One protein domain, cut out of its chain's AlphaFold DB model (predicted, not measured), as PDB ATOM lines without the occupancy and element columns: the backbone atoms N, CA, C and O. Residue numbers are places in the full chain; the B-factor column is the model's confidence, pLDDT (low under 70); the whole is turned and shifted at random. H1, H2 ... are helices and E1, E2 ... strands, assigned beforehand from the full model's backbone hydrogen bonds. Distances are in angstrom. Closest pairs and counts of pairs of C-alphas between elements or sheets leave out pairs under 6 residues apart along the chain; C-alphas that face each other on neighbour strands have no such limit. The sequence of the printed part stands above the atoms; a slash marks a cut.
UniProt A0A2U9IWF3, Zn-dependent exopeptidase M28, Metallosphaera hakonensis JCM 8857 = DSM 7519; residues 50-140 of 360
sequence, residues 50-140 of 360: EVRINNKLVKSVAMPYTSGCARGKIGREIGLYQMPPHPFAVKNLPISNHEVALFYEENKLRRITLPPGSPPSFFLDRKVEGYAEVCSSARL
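AT A GLANCE: This is residues 50 to 140 of the 360 residues of the protein "Zn-dependent exopeptidase M28" of Metallosphaera hakonensis JCM 8857 = DSM 7519 (UniProt A0A2U9IWF3). Two small sheets lie face to face as a sandwich with their strands crossed: a mixed sheet of four strands, E2, E6, E5 and E4, is covered by an antiparallel sheet of three, E1, E7 and E3. The short helix H1 lies away from both sheets, and the long link from E5 to E6 has no named element. The printed part has 91 residues, with the named elements in the order E1 E2 E3 E4 H1 E5 E6 E7; the class is mostly strand, with 43 residues, under half, in named elements. The whole is compact and rounded, with a radius of gyration of the C-alphas of 11.6 A and spans of 31 by 27 by 22 A.

IN THESE COORDINATES: In the larger sheet, E2 is residues 60 to 62, E6 is 121 to 124, E5 is 100 to 104 and 13.3 A long, and E4 is 78 to 82 and 13.4 A long. In the other sheet, E1 is residues 50 to 53, E3 is 68 to 73 and 16.7 A long, and E7 is 131 to 140 and 29.3 A long. H1 is residues 87 to 92, 10.5 A long. E1 begins at C-alpha 50, (-26.296, 48.341, -40.938); E5 begins at C-alpha 100, (-37.864, 44.335, -38.150); E7 ends at C-alpha 140, (-31.924, 39.531, -56.020).

HOW THE PARTS SIT: The larger sheet runs E2, E6, E5, E4. E5 and E4 are parallel, with N 81 and O 102 at 2.8 A; E6 and E5 are parallel, with N 103 and O 122 at 2.8 A; E2 and E6 are antiparallel, with N 123 and O 61 at 2.8 A. E4, H1 and E5 form a strand-helix-strand unit, two parallel neighbour strands with a helix between, and its crossover is right-handed. In the other sheet E7 is the inner strand, antiparallel to E1, with N 52 and O 133 at 2.8 A, and to E3, with N 132 and O 72 at 2.8 A. The strands of the two sheets stand at 72 degrees, and the parts that face each other are 8.6 A centre to centre. Between the sheets, the closest C-alphas of E3 and E4 are those of Gly 72 and Ile 78, 5.9 A apart. H1 is not on either sheet. In H1, 0 of 2 O i to N i+4 pairs and 2 of 3 O i to N i+3 pairs are within hydrogen-bond range.

THE WHOLE: The two C-alphas farthest apart, those of Asn 55 and His 86, are 31.7 A apart. The printed part has no cut. The link from E5 to E6, 16 residues, is long. The mean pLDDT of the printed part is 95.8, and no printed residue is under 70.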
ATOM      1  N   GLU A  50     -26.713  47.648 -42.153       97.19
ATOM      2  CA  GLU A  50     -26.296  48.341 -40.938       97.19
ATOM      3  C   GLU A  50     -27.313  48.138 -39.808       97.19
ATOM      4  O   GLU A  50     -28.525  48.287 -39.994       97.19
ATOM      5  N   VAL A  51     -26.802  47.848 -38.609       98.12
ATOM      6  CA  VAL A  51     -27.572  47.857 -37.362       98.12
ATOM      7  C   VAL A  51     -26.887  48.776 -36.358       98.12
ATOM      8  O   VAL A  51     -25.742  48.547 -35.956       98.12
ATOM      9  N   ARG A  52     -27.606  49.802 -35.896       98.44
ATOM     10  CA  ARG A  52     -27.188  50.672 -34.794       98.44
ATOM     11  C   ARG A  52     -28.083  50.469 -33.588       98.44
ATOM     12  O   ARG A  52     -29.298  50.565 -33.700       98.44
ATOM     13  N   ILE A  53     -27.480  50.282 -32.420       98.12
ATOM     14  CA  ILE A  53     -28.177  50.234 -31.133       98.12
ATOM     15  C   ILE A  53     -27.721  51.425 -30.297       98.12
ATOM     16  O   ILE A  53     -26.527  51.583 -30.037       98.12
ATOM     17  N   ASN A  54     -28.658  52.281 -29.886       97.62
ATOM     18  CA  ASN A  54     -28.378  53.526 -29.160       97.62
ATOM     19  C   ASN A  54     -27.259  54.349 -29.841       97.62
ATOM     20  O   ASN A  54     -26.283  54.749 -29.204       97.62
ATOM     21  N   ASN A  55     -27.379  54.540 -31.161       96.31
ATOM     22  CA  ASN A  55     -26.427  55.227 -32.051       96.31
ATOM     23  C   ASN A  55     -25.043  54.572 -32.214       96.31
ATOM     24  O   ASN A  55     -24.172  55.147 -32.869       96.31
ATOM     25  N   LYS A  56     -24.823  53.367 -31.675       97.81
ATOM     26  CA  LYS A  56     -23.573  52.615 -31.843       97.81
ATOM     27  C   LYS A  56     -23.750  51.494 -32.853       97.81
ATOM     28  O   LYS A  56     -24.694  50.719 -32.739       97.81
ATOM     29  N   LEU A  57     -22.816  51.386 -33.792       97.56
ATOM     30  CA  LEU A  57     -22.777  50.276 -34.738       97.56
ATOM     31  C   LEU A  57     -22.593  48.949 -33.990       97.56
ATOM     32  O   LEU A  57     -21.766  48.848 -33.077       97.56
ATOM     33  N   VAL A  58     -23.364  47.939 -34.380       97.06
ATOM     34  CA  VAL A  58     -23.266  46.579 -33.851       97.06
ATOM     35  C   VAL A  58     -22.915  45.624 -34.984       97.06
ATOM     36  O   VAL A  58     -23.383  45.773 -36.112       97.06
ATOM     37  N   LYS A  59     -22.062  44.645 -34.673       97.25
ATOM     38  CA  LYS A  59     -21.682  43.595 -35.611       97.25
ATOM     39  C   LYS A  59     -22.930  42.793 -35.977       97.25
ATOM     40  O   LYS A  59     -23.616  42.273 -35.100       97.25
ATOM     41  N   SER A  60     -23.233  42.748 -37.265       97.38
ATOM     42  CA  SER A  60     -24.469  42.170 -37.775       97.38
ATOM     43  C   SER A  60     -24.296  41.686 -39.207       97.38
ATOM     44  O   SER A  60     -23.337  42.078 -39.867       97.38
ATOM     45  N   VAL A  61     -25.217  40.835 -39.650       97.38
ATOM     46  CA  VAL A  61     -25.397  40.442 -41.055       97.38
ATOM     47  C   VAL A  61     -26.884  40.448 -41.383       97.38
ATOM     48  O   VAL A  61     -27.703  40.080 -40.535       97.38
ATOM     49  N   ALA A  62     -27.252  40.857 -42.593       96.69
ATOM     50  CA  ALA A  62     -28.622  40.738 -43.071       96.69
ATOM     51  C   ALA A  62     -29.014  39.261 -43.245       96.69
ATOM     52  O   ALA A  62     -28.202  38.407 -43.603       96.69
ATOM     53  N   MET A  63     -30.281  38.938 -43.020       95.81
ATOM     54  CA  MET A  63     -30.809  37.621 -43.365       95.81
ATOM     55  C   MET A  63     -31.103  37.570 -44.872       95.81
ATOM     56  O   MET A  63     -31.613  38.566 -45.409       95.81
ATOM     57  N   PRO A  64     -30.817  36.439 -45.550       95.31
ATOM     58  CA  PRO A  64     -31.027  36.281 -46.984       95.31
ATOM     59  C   PRO A  64     -32.396  36.769 -47.445       95.31
ATOM     60  O   PRO A  64     -33.423  36.478 -46.829       95.31
ATOM     61  N   TYR A  65     -32.392  37.507 -48.554       94.00
ATOM     62  CA  TYR A  65     -33.590  37.941 -49.280       94.00
ATOM     63  C   TYR A  65     -34.534  38.875 -48.506       94.00
ATOM     64  O   TYR A  65     -35.668  39.095 -48.933       94.00
ATOM     65  N   THR A  66     -34.067  39.472 -47.407       93.88
ATOM     66  CA  THR A  66     -34.777  40.549 -46.705       93.88
ATOM     67  C   THR A  66     -34.126  41.902 -46.996       93.88
ATOM     68  O   THR A  66     -32.924  41.984 -47.238       93.88
ATOM     69  N   SER A  67     -34.922  42.969 -47.040       94.56
ATOM     70  CA  SER A  67     -34.444  44.341 -47.257       94.56
ATOM     71  C   SER A  67     -35.444  45.346 -46.695       94.56
ATOM     72  O   SER A  67     -36.619  45.023 -46.516       94.56
ATOM     73  N   GLY A  68     -34.975  46.556 -46.411       96.00
ATOM     74  CA  GLY A  68     -35.761  47.645 -45.847       96.00
ATOM     75  C   GLY A  68     -35.111  48.242 -44.605       96.00
ATOM     76  O   GLY A  68     -34.084  47.760 -44.117       96.00
ATOM     77  N   CYS A  69     -35.700  49.334 -44.120       96.56
ATOM     78  CA  CYS A  69     -35.157  50.101 -43.009       96.56
ATOM     79  C   CYS A  69     -36.268  50.480 -42.034       96.56
ATOM     80  O   CYS A  69     -37.348  50.889 -42.456       96.56
ATOM     81  N   ALA A  70     -35.987  50.368 -40.741       97.19
ATOM     82  CA  ALA A  70     -36.892  50.793 -39.684       97.19
ATOM     83  C   ALA A  70     -36.103  51.313 -38.485       97.19
ATOM     84  O   ALA A  70     -34.904  51.055 -38.324       97.19
ATOM     85  N   ARG A  71     -36.794  52.060 -37.628       97.75
ATOM     86  CA  ARG A  71     -36.238  52.563 -36.378       97.75
ATOM     87  C   ARG A  71     -37.269  52.422 -35.279       97.75
ATOM     88  O   ARG A  71     -38.430  52.760 -35.484       97.75
ATOM     89  N   GLY A  72     -36.849  51.974 -34.107       97.88
ATOM     90  CA  GLY A  72     -37.796  51.753 -33.026       97.88
ATOM     91  C   GLY A  72     -37.185  51.163 -31.774       97.88
ATOM     92  O   GLY A  72     -35.983  50.906 -31.682       97.88
ATOM     93  N   LYS A  73     -38.032  50.964 -30.770       98.25
ATOM     94  CA  LYS A  73     -37.642  50.358 -29.506       98.25
ATOM     95  C   LYS A  73     -37.648  48.837 -29.645       98.25
ATOM     96  O   LYS A  73     -38.610  48.233 -30.124       98.25
ATOM     97  N   ILE A  74     -36.585  48.212 -29.154       98.12
ATOM     98  CA  ILE A  74     -36.484  46.755 -29.071       98.12
ATOM     99  C   ILE A  74     -37.563  46.224 -28.116       98.12
ATOM    100  O   ILE A  74     -37.725  46.728 -27.001       98.12
ATOM    101  N   GLY A  75     -38.318  45.223 -28.576       96.00
ATOM    102  CA  GLY A  75     -39.480  44.647 -27.896       96.00
ATOM    103  C   GLY A  75     -40.813  45.354 -28.178       96.00
ATOM    104  O   GLY A  75     -41.812  45.008 -27.550       96.00
ATOM    105  N   ARG A  76     -40.843  46.354 -29.072       96.00
ATOM    106  CA  ARG A  76     -42.080  46.984 -29.567       96.00
ATOM    107  C   ARG A  76     -42.128  46.966 -31.088       96.00
ATOM    108  O   ARG A  76     -42.755  46.083 -31.650       96.00
ATOM    109  N   GLU A  77     -41.453  47.904 -31.746       98.00
ATOM    110  CA  GLU A  77     -41.402  47.968 -33.210       98.00
ATOM    111  C   GLU A  77     -40.360  46.986 -33.769       98.00
ATOM    112  O   GLU A  77     -40.529  46.436 -34.855       98.00
ATOM    113  N   ILE A  78     -39.296  46.734 -32.997       98.38
ATOM    114  CA  ILE A  78     -38.179  45.863 -33.369       98.38
ATOM    115  C   ILE A  78     -38.239  44.589 -32.527       98.38
ATOM    116  O   ILE A  78     -38.073  44.637 -31.304       98.38
ATOM    117  N   GLY A  79     -38.470  43.445 -33.164       98.12
ATOM    118  CA  GLY A  79     -38.463  42.143 -32.502       98.12
ATOM    119  C   GLY A  79     -37.035  41.689 -32.209       98.12
ATOM    120  O   GLY A  79     -36.142  41.900 -33.026       98.12
ATOM    121  N   LEU A  80     -36.810  41.058 -31.056       98.19
ATOM    122  CA  LEU A  80     -35.529  40.442 -30.705       98.19
ATOM    123  C   LEU A  80     -35.754  38.984 -30.314       98.19
ATOM    124  O   LEU A  80     -36.475  38.698 -29.358       98.19
ATOM    125  N   TYR A  81     -35.108  38.076 -31.035       97.94
ATOM    126  CA  TYR A  81     -35.297  36.640 -30.910       97.94
ATOM    127  C   TYR A  81     -33.959  35.956 -30.670       97.94
ATOM    128  O   TYR A  81     -33.001  36.145 -31.417       97.94
ATOM    129  N   GLN A  82     -33.890  35.125 -29.636       97.19
ATOM    130  CA  GLN A  82     -32.763  34.215 -29.493       97.19
ATOM    131  C   GLN A  82     -32.836  33.160 -30.598       97.19
ATOM    132  O   GLN A  82     -33.920  32.640 -30.879       97.19
ATOM    133  N   MET A  83     -31.694  32.832 -31.203       96.06
ATOM    134  CA  MET A  83     -31.639  31.773 -32.203       96.06
ATOM    135  C   MET A  83     -32.126  30.443 -31.599       96.06
ATOM    136  O   MET A  83     -31.610  30.027 -30.556       96.06
ATOM    137  N   PRO A  84     -33.120  29.766 -32.207       94.88
ATOM    138  CA  PRO A  84     -33.547  28.452 -31.746       94.88
ATOM    139  C   PRO A  84     -32.412  27.418 -31.845       94.88
ATOM    140  O   PRO A  84     -31.532  27.565 -32.693       94.88
ATOM    141  N   PRO A  85     -32.465  26.314 -31.071       91.06
ATOM    142  CA  PRO A  85     -31.451  25.257 -31.147       91.06
ATOM    143  C   PRO A  85     -31.283  24.656 -32.548       91.06
ATOM    144  O   PRO A  85     -30.190  24.238 -32.910       91.06
ATOM    145  N   HIS A  86     -32.367  24.614 -33.331       91.75
ATOM    146  CA  HIS A  86     -32.346  24.179 -34.723       91.75
ATOM    147  C   HIS A  86     -32.581  25.378 -35.657       91.75
ATOM    148  O   HIS A  86     -33.628  26.021 -35.538       91.75
ATOM    149  N   PRO A  87     -31.709  25.644 -36.649       90.69
ATOM    150  CA  PRO A  87     -31.817  26.835 -37.483       90.69
ATOM    151  C   PRO A  87     -33.130  26.963 -38.251       90.69
ATOM    152  O   PRO A  87     -33.759  28.011 -38.223       90.69
ATOM    153  N   PHE A  88     -33.631  25.875 -38.833       88.56
ATOM    154  CA  PHE A  88     -34.927  25.881 -39.523       88.56
ATOM    155  C   PHE A  88     -36.157  26.095 -38.623       88.56
ATOM    156  O   PHE A  88     -37.263  26.249 -39.141       88.56
ATOM    157  N   ALA A  89     -36.007  26.139 -37.293       92.50
ATOM    158  CA  ALA A  89     -37.104  26.484 -36.392       92.50
ATOM    159  C   ALA A  89     -37.384  27.999 -36.339       92.50
ATOM    160  O   ALA A  89     -38.398  28.397 -35.767       92.50
ATOM    161  N   VAL A  90     -36.557  28.844 -36.976       92.38
ATOM    162  CA  VAL A  90     -36.807  30.298 -37.070       92.38
ATOM    163  C   VAL A  90     -38.147  30.631 -37.724       92.38
ATOM    164  O   VAL A  90     -38.784  31.607 -37.342       92.38
ATOM    165  N   LYS A  91     -38.632  29.779 -38.638       89.38
ATOM    166  CA  LYS A  91     -39.937  29.936 -39.303       89.38
ATOM    167  C   LYS A  91     -41.134  29.884 -38.345       89.38
ATOM    168  O   LYS A  91     -42.216  30.323 -38.710       89.38
ATOM    169  N   ASN A  92     -40.947  29.336 -37.142       91.69
ATOM    170  CA  ASN A  92     -41.999  29.210 -36.131       91.69
ATOM    171  C   ASN A  92     -42.085  30.440 -35.214       91.69
ATOM    172  O   ASN A  92     -42.963  30.508 -34.354       91.69
ATOM    173  N   LEU A  93     -41.154  31.390 -35.342       94.38
ATOM    174  CA  LEU A  93     -41.135  32.596 -34.526       94.38
ATOM    175  C   LEU A  93     -42.120  33.636 -35.083       94.38
ATOM    176  O   LEU A  93     -42.245  33.773 -36.301       94.38
ATOM    177  N   PRO A  94     -42.797  34.415 -34.221       94.75
ATOM    178  CA  PRO A  94     -43.793  35.401 -34.639       94.75
ATOM    179  C   PRO A  94     -43.128  36.698 -35.132       94.75
ATOM    180  O   PRO A  94     -43.358  37.776 -34.581       94.75
ATOM    181  N   ILE A  95     -42.246  36.589 -36.129       95.69
ATOM    182  CA  ILE A  95     -41.431  37.704 -36.636       95.69
ATOM    183  C   ILE A  95     -42.259  38.757 -37.372       95.69
ATOM    184  O   ILE A  95     -41.930  39.935 -37.317       95.69
ATOM    185  N   SER A  96     -43.379  38.357 -37.976       93.56
ATOM    186  CA  SER A  96     -44.302  39.241 -38.698       93.56
ATOM    187  C   SER A  96     -45.047  40.241 -37.807       93.56
ATOM    188  O   SER A  96     -45.698  41.143 -38.323       93.56
ATOM    189  N   ASN A  97     -44.961  40.103 -36.480       95.00
ATOM    190  CA  ASN A  97     -45.566  41.042 -35.532       95.00
ATOM    191  C   ASN A  97     -44.739  42.325 -35.335       95.00
ATOM    192  O   ASN A  97     -45.156  43.196 -34.576       95.00
ATOM    193  N   HIS A  98     -43.570  42.422 -35.968       96.81
ATOM    194  CA  HIS A  98     -42.633  43.530 -35.823       96.81
ATOM    195  C   HIS A  98     -42.252  44.086 -37.197       96.81
ATOM    196  O   HIS A  98     -42.321  43.382 -38.204       96.81
ATOM    197  N   GLU A  99     -41.812  45.344 -37.236       97.06
ATOM    198  CA  GLU A  99     -41.339  45.980 -38.473       97.06
ATOM    199  C   GLU A  99     -39.982  45.425 -38.917       97.06
ATOM    200  O   GLU A  99     -39.678  45.399 -40.105       97.06
ATOM    201  N   VAL A 100     -39.173  44.969 -37.955       97.31
ATOM    202  CA  VAL A 100     -37.864  44.335 -38.150       97.31
ATOM    203  C   VAL A 100     -37.708  43.196 -37.152       97.31
ATOM    204  O   VAL A 100     -38.133  43.319 -36.000       97.31
ATOM    205  N   ALA A 101     -37.039  42.119 -37.563       97.75
ATOM    206  CA  ALA A 101     -36.651  41.032 -36.672       97.75
ATOM    207  C   ALA A 101     -35.126  40.951 -36.509       97.75
ATOM    208  O   ALA A 101     -34.379  40.749 -37.463       97.75
ATOM    209  N   LEU A 102     -34.658  41.080 -35.272       98.25
ATOM    210  CA  LEU A 102     -33.269  40.849 -34.893       98.25
ATOM    211  C   LEU A 102     -33.150  39.464 -34.263       98.25
ATOM    212  O   LEU A 102     -33.837  39.155 -33.290       98.25
ATOM    213  N   PHE A 103     -32.262  38.641 -34.797       98.25
ATOM    214  CA  PHE A 103     -31.868  37.362 -34.222       98.25
ATOM    215  C   PHE A 103     -30.536  37.524 -33.501       98.25
ATOM    216  O   PHE A 103     -29.727  38.361 -33.900       98.25
ATOM    217  N   TYR A 104     -30.284  36.739 -32.458       97.88
ATOM    218  CA  TYR A 104     -28.974  36.749 -31.814       97.88
ATOM    219  C   TYR A 104     -28.522  35.380 -31.310       97.88
ATOM    220  O   TYR A 104     -29.324  34.551 -30.868       97.88
ATOM    221  N   GLU A 105     -27.205  35.194 -31.326       96.75
ATOM    222  CA  GLU A 105     -26.491  34.104 -30.670       96.75
ATOM    223  C   GLU A 105     -25.104  34.614 -30.246       96.75
ATOM    224  O   GLU A 105     -24.419  35.282 -31.018       96.75
ATOM    225  N   GLU A 106     -24.695  34.341 -29.006       95.75
ATOM    226  CA  GLU A 106     -23.465  34.915 -28.442       95.75
ATOM    227  C   GLU A 106     -22.217  34.524 -29.257       95.75
ATOM    228  O   GLU A 106     -21.937  33.345 -29.475       95.75
ATOM    229  N   ASN A 107     -21.443  35.535 -29.660       95.31
ATOM    230  CA  ASN A 107     -20.213  35.450 -30.454       95.31
ATOM    231  C   ASN A 107     -20.374  34.823 -31.849       95.31
ATOM    232  O   ASN A 107     -19.385  34.368 -32.434       95.31
ATOM    233  N   LYS A 108     -21.590  34.809 -32.404       96.00
ATOM    234  CA  LYS A 108     -21.879  34.163 -33.685       96.00
ATOM    235  C   LYS A 108     -22.770  35.019 -34.572       96.00
ATOM    236  O   LYS A 108     -23.734  35.619 -34.124       96.00
ATOM    237  N   LEU A 109     -22.452  35.039 -35.855       97.75
ATOM    238  CA  LEU A 109     -23.306  35.529 -36.923       97.75
ATOM    239  C   LEU A 109     -23.771  34.340 -37.745       97.75
ATOM    240  O   LEU A 109     -23.012  33.386 -37.924       97.75
ATOM    241  N   ARG A 110     -24.995  34.405 -38.260       97.06
ATOM    242  CA  ARG A 110     -25.578  33.341 -39.067       97.06
ATOM    243  C   ARG A 110     -26.489  33.929 -40.132       97.06
ATOM    244  O   ARG A 110     -27.130  34.948 -39.889       97.06
ATOM    245  N   ARG A 111     -26.578  33.263 -41.278       95.50
ATOM    246  CA  ARG A 111     -27.615  33.513 -42.282       95.50
ATOM    247  C   ARG A 111     -28.537  32.309 -42.334       95.50
ATOM    248  O   ARG A 111     -28.068  31.190 -42.283       95.50
ATOM    249  N   ILE A 112     -29.845  32.532 -42.369       93.88
ATOM    250  CA  ILE A 112     -30.833  31.478 -42.621       93.88
ATOM    251  C   ILE A 112     -31.922  32.086 -43.486       93.88
ATOM    252  O   ILE A 112     -32.436  33.159 -43.171       93.88
ATOM    253  N   THR A 113     -32.298  31.398 -44.555       92.31
ATOM    254  CA  THR A 113     -33.413  31.831 -45.395       92.31
ATOM    255  C   THR A 113     -34.710  31.856 -44.587       92.31
ATOM    256  O   THR A 113     -35.107  30.866 -43.966       92.31
ATOM    257  N   LEU A 114     -35.382  33.006 -44.596       92.31
ATOM    258  CA  LEU A 114     -36.671  33.203 -43.936       92.31
ATOM    259  C   LEU A 114     -37.838  32.984 -44.915       92.31
ATOM    260  O   LEU A 114     -37.650  33.076 -46.132       92.31
ATOM    261  N   PRO A 115     -39.059  32.710 -44.418       89.06
ATOM    262  CA  PRO A 115     -40.238  32.598 -45.271       89.06
ATOM    263  C   PRO A 115     -40.457  33.852 -46.138       89.06
ATOM    264  O   PRO A 115     -40.223  34.968 -45.658       89.06
ATOM    265  N   PRO A 116     -40.964  33.706 -47.379       88.06
ATOM    266  CA  PRO A 116     -41.318  34.848 -48.217       88.06
ATOM    267  C   PRO A 116     -42.244  35.830 -47.491       88.06
ATOM    268  O   PRO A 116     -43.201  35.422 -46.835       88.06
ATOM    269  N   GLY A 117     -41.963  37.127 -47.626       88.94
ATOM    270  CA  GLY A 117     -42.716  38.192 -46.953       88.94
ATOM    271  C   GLY A 117     -42.295  38.472 -45.505       88.94
ATOM    272  O   GLY A 117     -42.945  39.275 -44.841       88.94
ATOM    273  N   SER A 118     -41.221  37.846 -45.014       94.38
ATOM    274  CA  SER A 118     -40.617  38.216 -43.728       94.38
ATOM    275  C   SER A 118     -40.166  39.686 -43.717       94.38
ATOM    276  O   SER A 118     -39.726  40.190 -44.755       94.38
ATOM    277  N   PRO A 119     -40.245  40.377 -42.561       95.44
ATOM    278  CA  PRO A 119     -39.733  41.739 -42.426       95.44
ATOM    279  C   PRO A 119     -38.208  41.783 -42.648       95.44
ATOM    280  O   PRO A 119     -37.547  40.738 -42.559       95.44
ATOM    281  N   PRO A 120     -37.620  42.976 -42.877       96.00
ATOM    282  CA  PRO A 120     -36.174  43.161 -42.818       96.00
ATOM    283  C   PRO A 120     -35.621  42.497 -41.556       96.00
ATOM    284  O   PRO A 120     -36.126  42.720 -40.451       96.00
ATOM    285  N   SER A 121     -34.631  41.628 -41.728       97.25
ATOM    286  CA  SER A 121     -34.168  40.759 -40.653       97.25
ATOM    287  C   SER A 121     -32.653  40.691 -40.616       97.25
ATOM    288  O   SER A 121     -32.004  40.675 -41.658       97.25
ATOM    289  N   PHE A 122     -32.084  40.653 -39.414       97.88
ATOM    290  CA  PHE A 122     -30.635  40.673 -39.202       97.88
ATOM    291  C   PHE A 122     -30.241  39.712 -38.095       97.88
ATOM    292  O   PHE A 122     -31.005  39.491 -37.157       97.88
ATOM    293  N   PHE A 123     -29.020  39.199 -38.173       98.19
ATOM    294  CA  PHE A 123     -28.410  38.403 -37.121       98.19
ATOM    295  C   PHE A 123     -27.337  39.210 -36.394       98.19
ATOM    296  O   PHE A 123     -26.516  39.869 -37.031       98.19
ATOM    297  N   LEU A 124     -27.338  39.143 -35.065       98.31
ATOM    298  CA  LEU A 124     -26.416  39.826 -34.162       98.31
ATOM    299  C   LEU A 124     -25.581  38.819 -33.374       98.31
ATOM    300  O   LEU A 124     -26.051  37.739 -33.024       98.31
ATOM    301  N   ASP A 125     -24.371  39.225 -33.006       97.12
ATOM    302  CA  ASP A 125     -23.441  38.398 -32.229       97.12
ATOM    303  C   ASP A 125     -23.665  38.438 -30.710       97.12
ATOM    304  O   ASP A 125     -22.854  37.907 -29.953       97.12
ATOM    305  N   ARG A 126     -24.727  39.103 -30.246       97.56
ATOM    306  CA  ARG A 126     -25.047  39.272 -28.823       97.56
ATOM    307  C   ARG A 126     -26.470  39.757 -28.616       97.56
ATOM    308  O   ARG A 126     -27.062  40.390 -29.496       97.56
ATOM    309  N   LYS A 127     -26.986  39.558 -27.405       97.88
ATOM    310  CA  LYS A 127     -28.223  40.215 -26.970       97.88
ATOM    311  C   LYS A 127     -28.044  41.741 -26.886       97.88
ATOM    312  O   LYS A 127     -27.009  42.235 -26.440       97.88
ATOM    313  N   VAL A 128     -29.071  42.495 -27.278       97.62
ATOM    314  CA  VAL A 128     -29.082  43.970 -27.270       97.62
ATOM    315  C   VAL A 128     -30.381  44.521 -26.677       97.62
ATOM    316  O   VAL A 128     -31.402  43.841 -26.673       97.62
ATOM    317  N   GLU A 129     -30.355  45.761 -26.185       97.62
ATOM    318  CA  GLU A 129     -31.520  46.456 -25.623       97.62
ATOM    319  C   GLU A 129     -31.490  47.954 -25.976       97.62
ATOM    320  O   GLU A 129     -30.427  48.537 -26.216       97.62
ATOM    321  N   GLY A 130     -32.661  48.596 -25.972       97.56
ATOM    322  CA  GLY A 130     -32.803  50.037 -26.200       97.56
ATOM    323  C   GLY A 130     -33.458  50.378 -27.535       97.56
ATOM    324  O   GLY A 130     -34.444  49.749 -27.924       97.56
ATOM    325  N   TYR A 131     -32.950  51.420 -28.193       98.38
ATOM    326  CA  TYR A 131     -33.439  51.887 -29.490       98.38
ATOM    327  C   TYR A 131     -32.542  51.366 -30.611       98.38
ATOM    328  O   TYR A 131     -31.316  51.455 -30.501       98.38
ATOM    329  N   ALA A 132     -33.144  50.839 -31.673       98.19
ATOM    330  CA  ALA A 132     -32.438  50.323 -32.834       98.19
ATOM    331  C   ALA A 132     -32.769  51.138 -34.088       98.19
ATOM    332  O   ALA A 132     -33.922  51.506 -34.312       98.19
ATOM    333  N   GLU A 133     -31.754  51.371 -34.913       98.00
ATOM    334  CA  GLU A 133     -31.893  51.806 -36.300       98.00
ATOM    335  C   GLU A 133     -31.304  50.714 -37.184       98.00
ATOM    336  O   GLU A 133     -30.156  50.307 -36.997       98.00
ATOM    337  N   VAL A 134     -32.110  50.200 -38.103       96.94
ATOM    338  CA  VAL A 134     -31.781  49.022 -38.900       96.94
ATOM    339  C   VAL A 134     -32.060  49.336 -40.356       96.94
ATOM    340  O   VAL A 134     -33.107  49.907 -40.663       96.94
ATOM    341  N   CYS A 135     -31.136  48.999 -41.250       96.31
ATOM    342  CA  CYS A 135     -31.298  49.265 -42.673       96.31
ATOM    343  C   CYS A 135     -30.508  48.261 -43.506       96.31
ATOM    344  O   CYS A 135     -29.315  48.068 -43.283       96.31
ATOM    345  N   SER A 136     -31.162  47.619 -44.473       94.62
ATOM    346  CA  SER A 136     -30.476  46.881 -45.532       94.62
ATOM    347  C   SER A 136     -31.061  47.235 -46.889       94.62
ATOM    348  O   SER A 136     -32.279  47.234 -47.077       94.62
ATOM    349  N   SER A 137     -30.170  47.520 -47.834       94.19
ATOM    350  CA  SER A 137     -30.468  47.538 -49.260       94.19
ATOM    351  C   SER A 137     -29.851  46.286 -49.856       94.19
ATOM    352  O   SER A 137     -28.631  46.196 -50.003       94.19
ATOM    353  N   ALA A 138     -30.693  45.308 -50.169       93.50
ATOM    354  CA  ALA A 138     -30.272  44.098 -50.844       93.50
ATOM    355  C   ALA A 138     -31.294  43.721 -51.912       93.50
ATOM    356  O   ALA A 138     -32.501  43.884 -51.724       93.50
ATOM    357  N   ARG A 139     -30.814  43.210 -53.043       94.00
ATOM    358  CA  ARG A 139     -31.662  42.811 -54.168       94.00
ATOM    359  C   ARG A 139     -31.200  41.497 -54.763       94.00
ATOM    360  O   ARG A 139     -30.009  41.234 -54.871       94.00
ATOM    361  N   LEU A 140     -32.169  40.693 -55.179       94.88
ATOM    362  CA  LEU A 140     -31.924  39.531 -56.020       94.88
ATOM    363  C   LEU A 140     -31.891  39.970 -57.481       94.88
ATOM    364  O   LEU A 140     -32.911  40.405 -58.016       94.88
TER     365      LEU A 140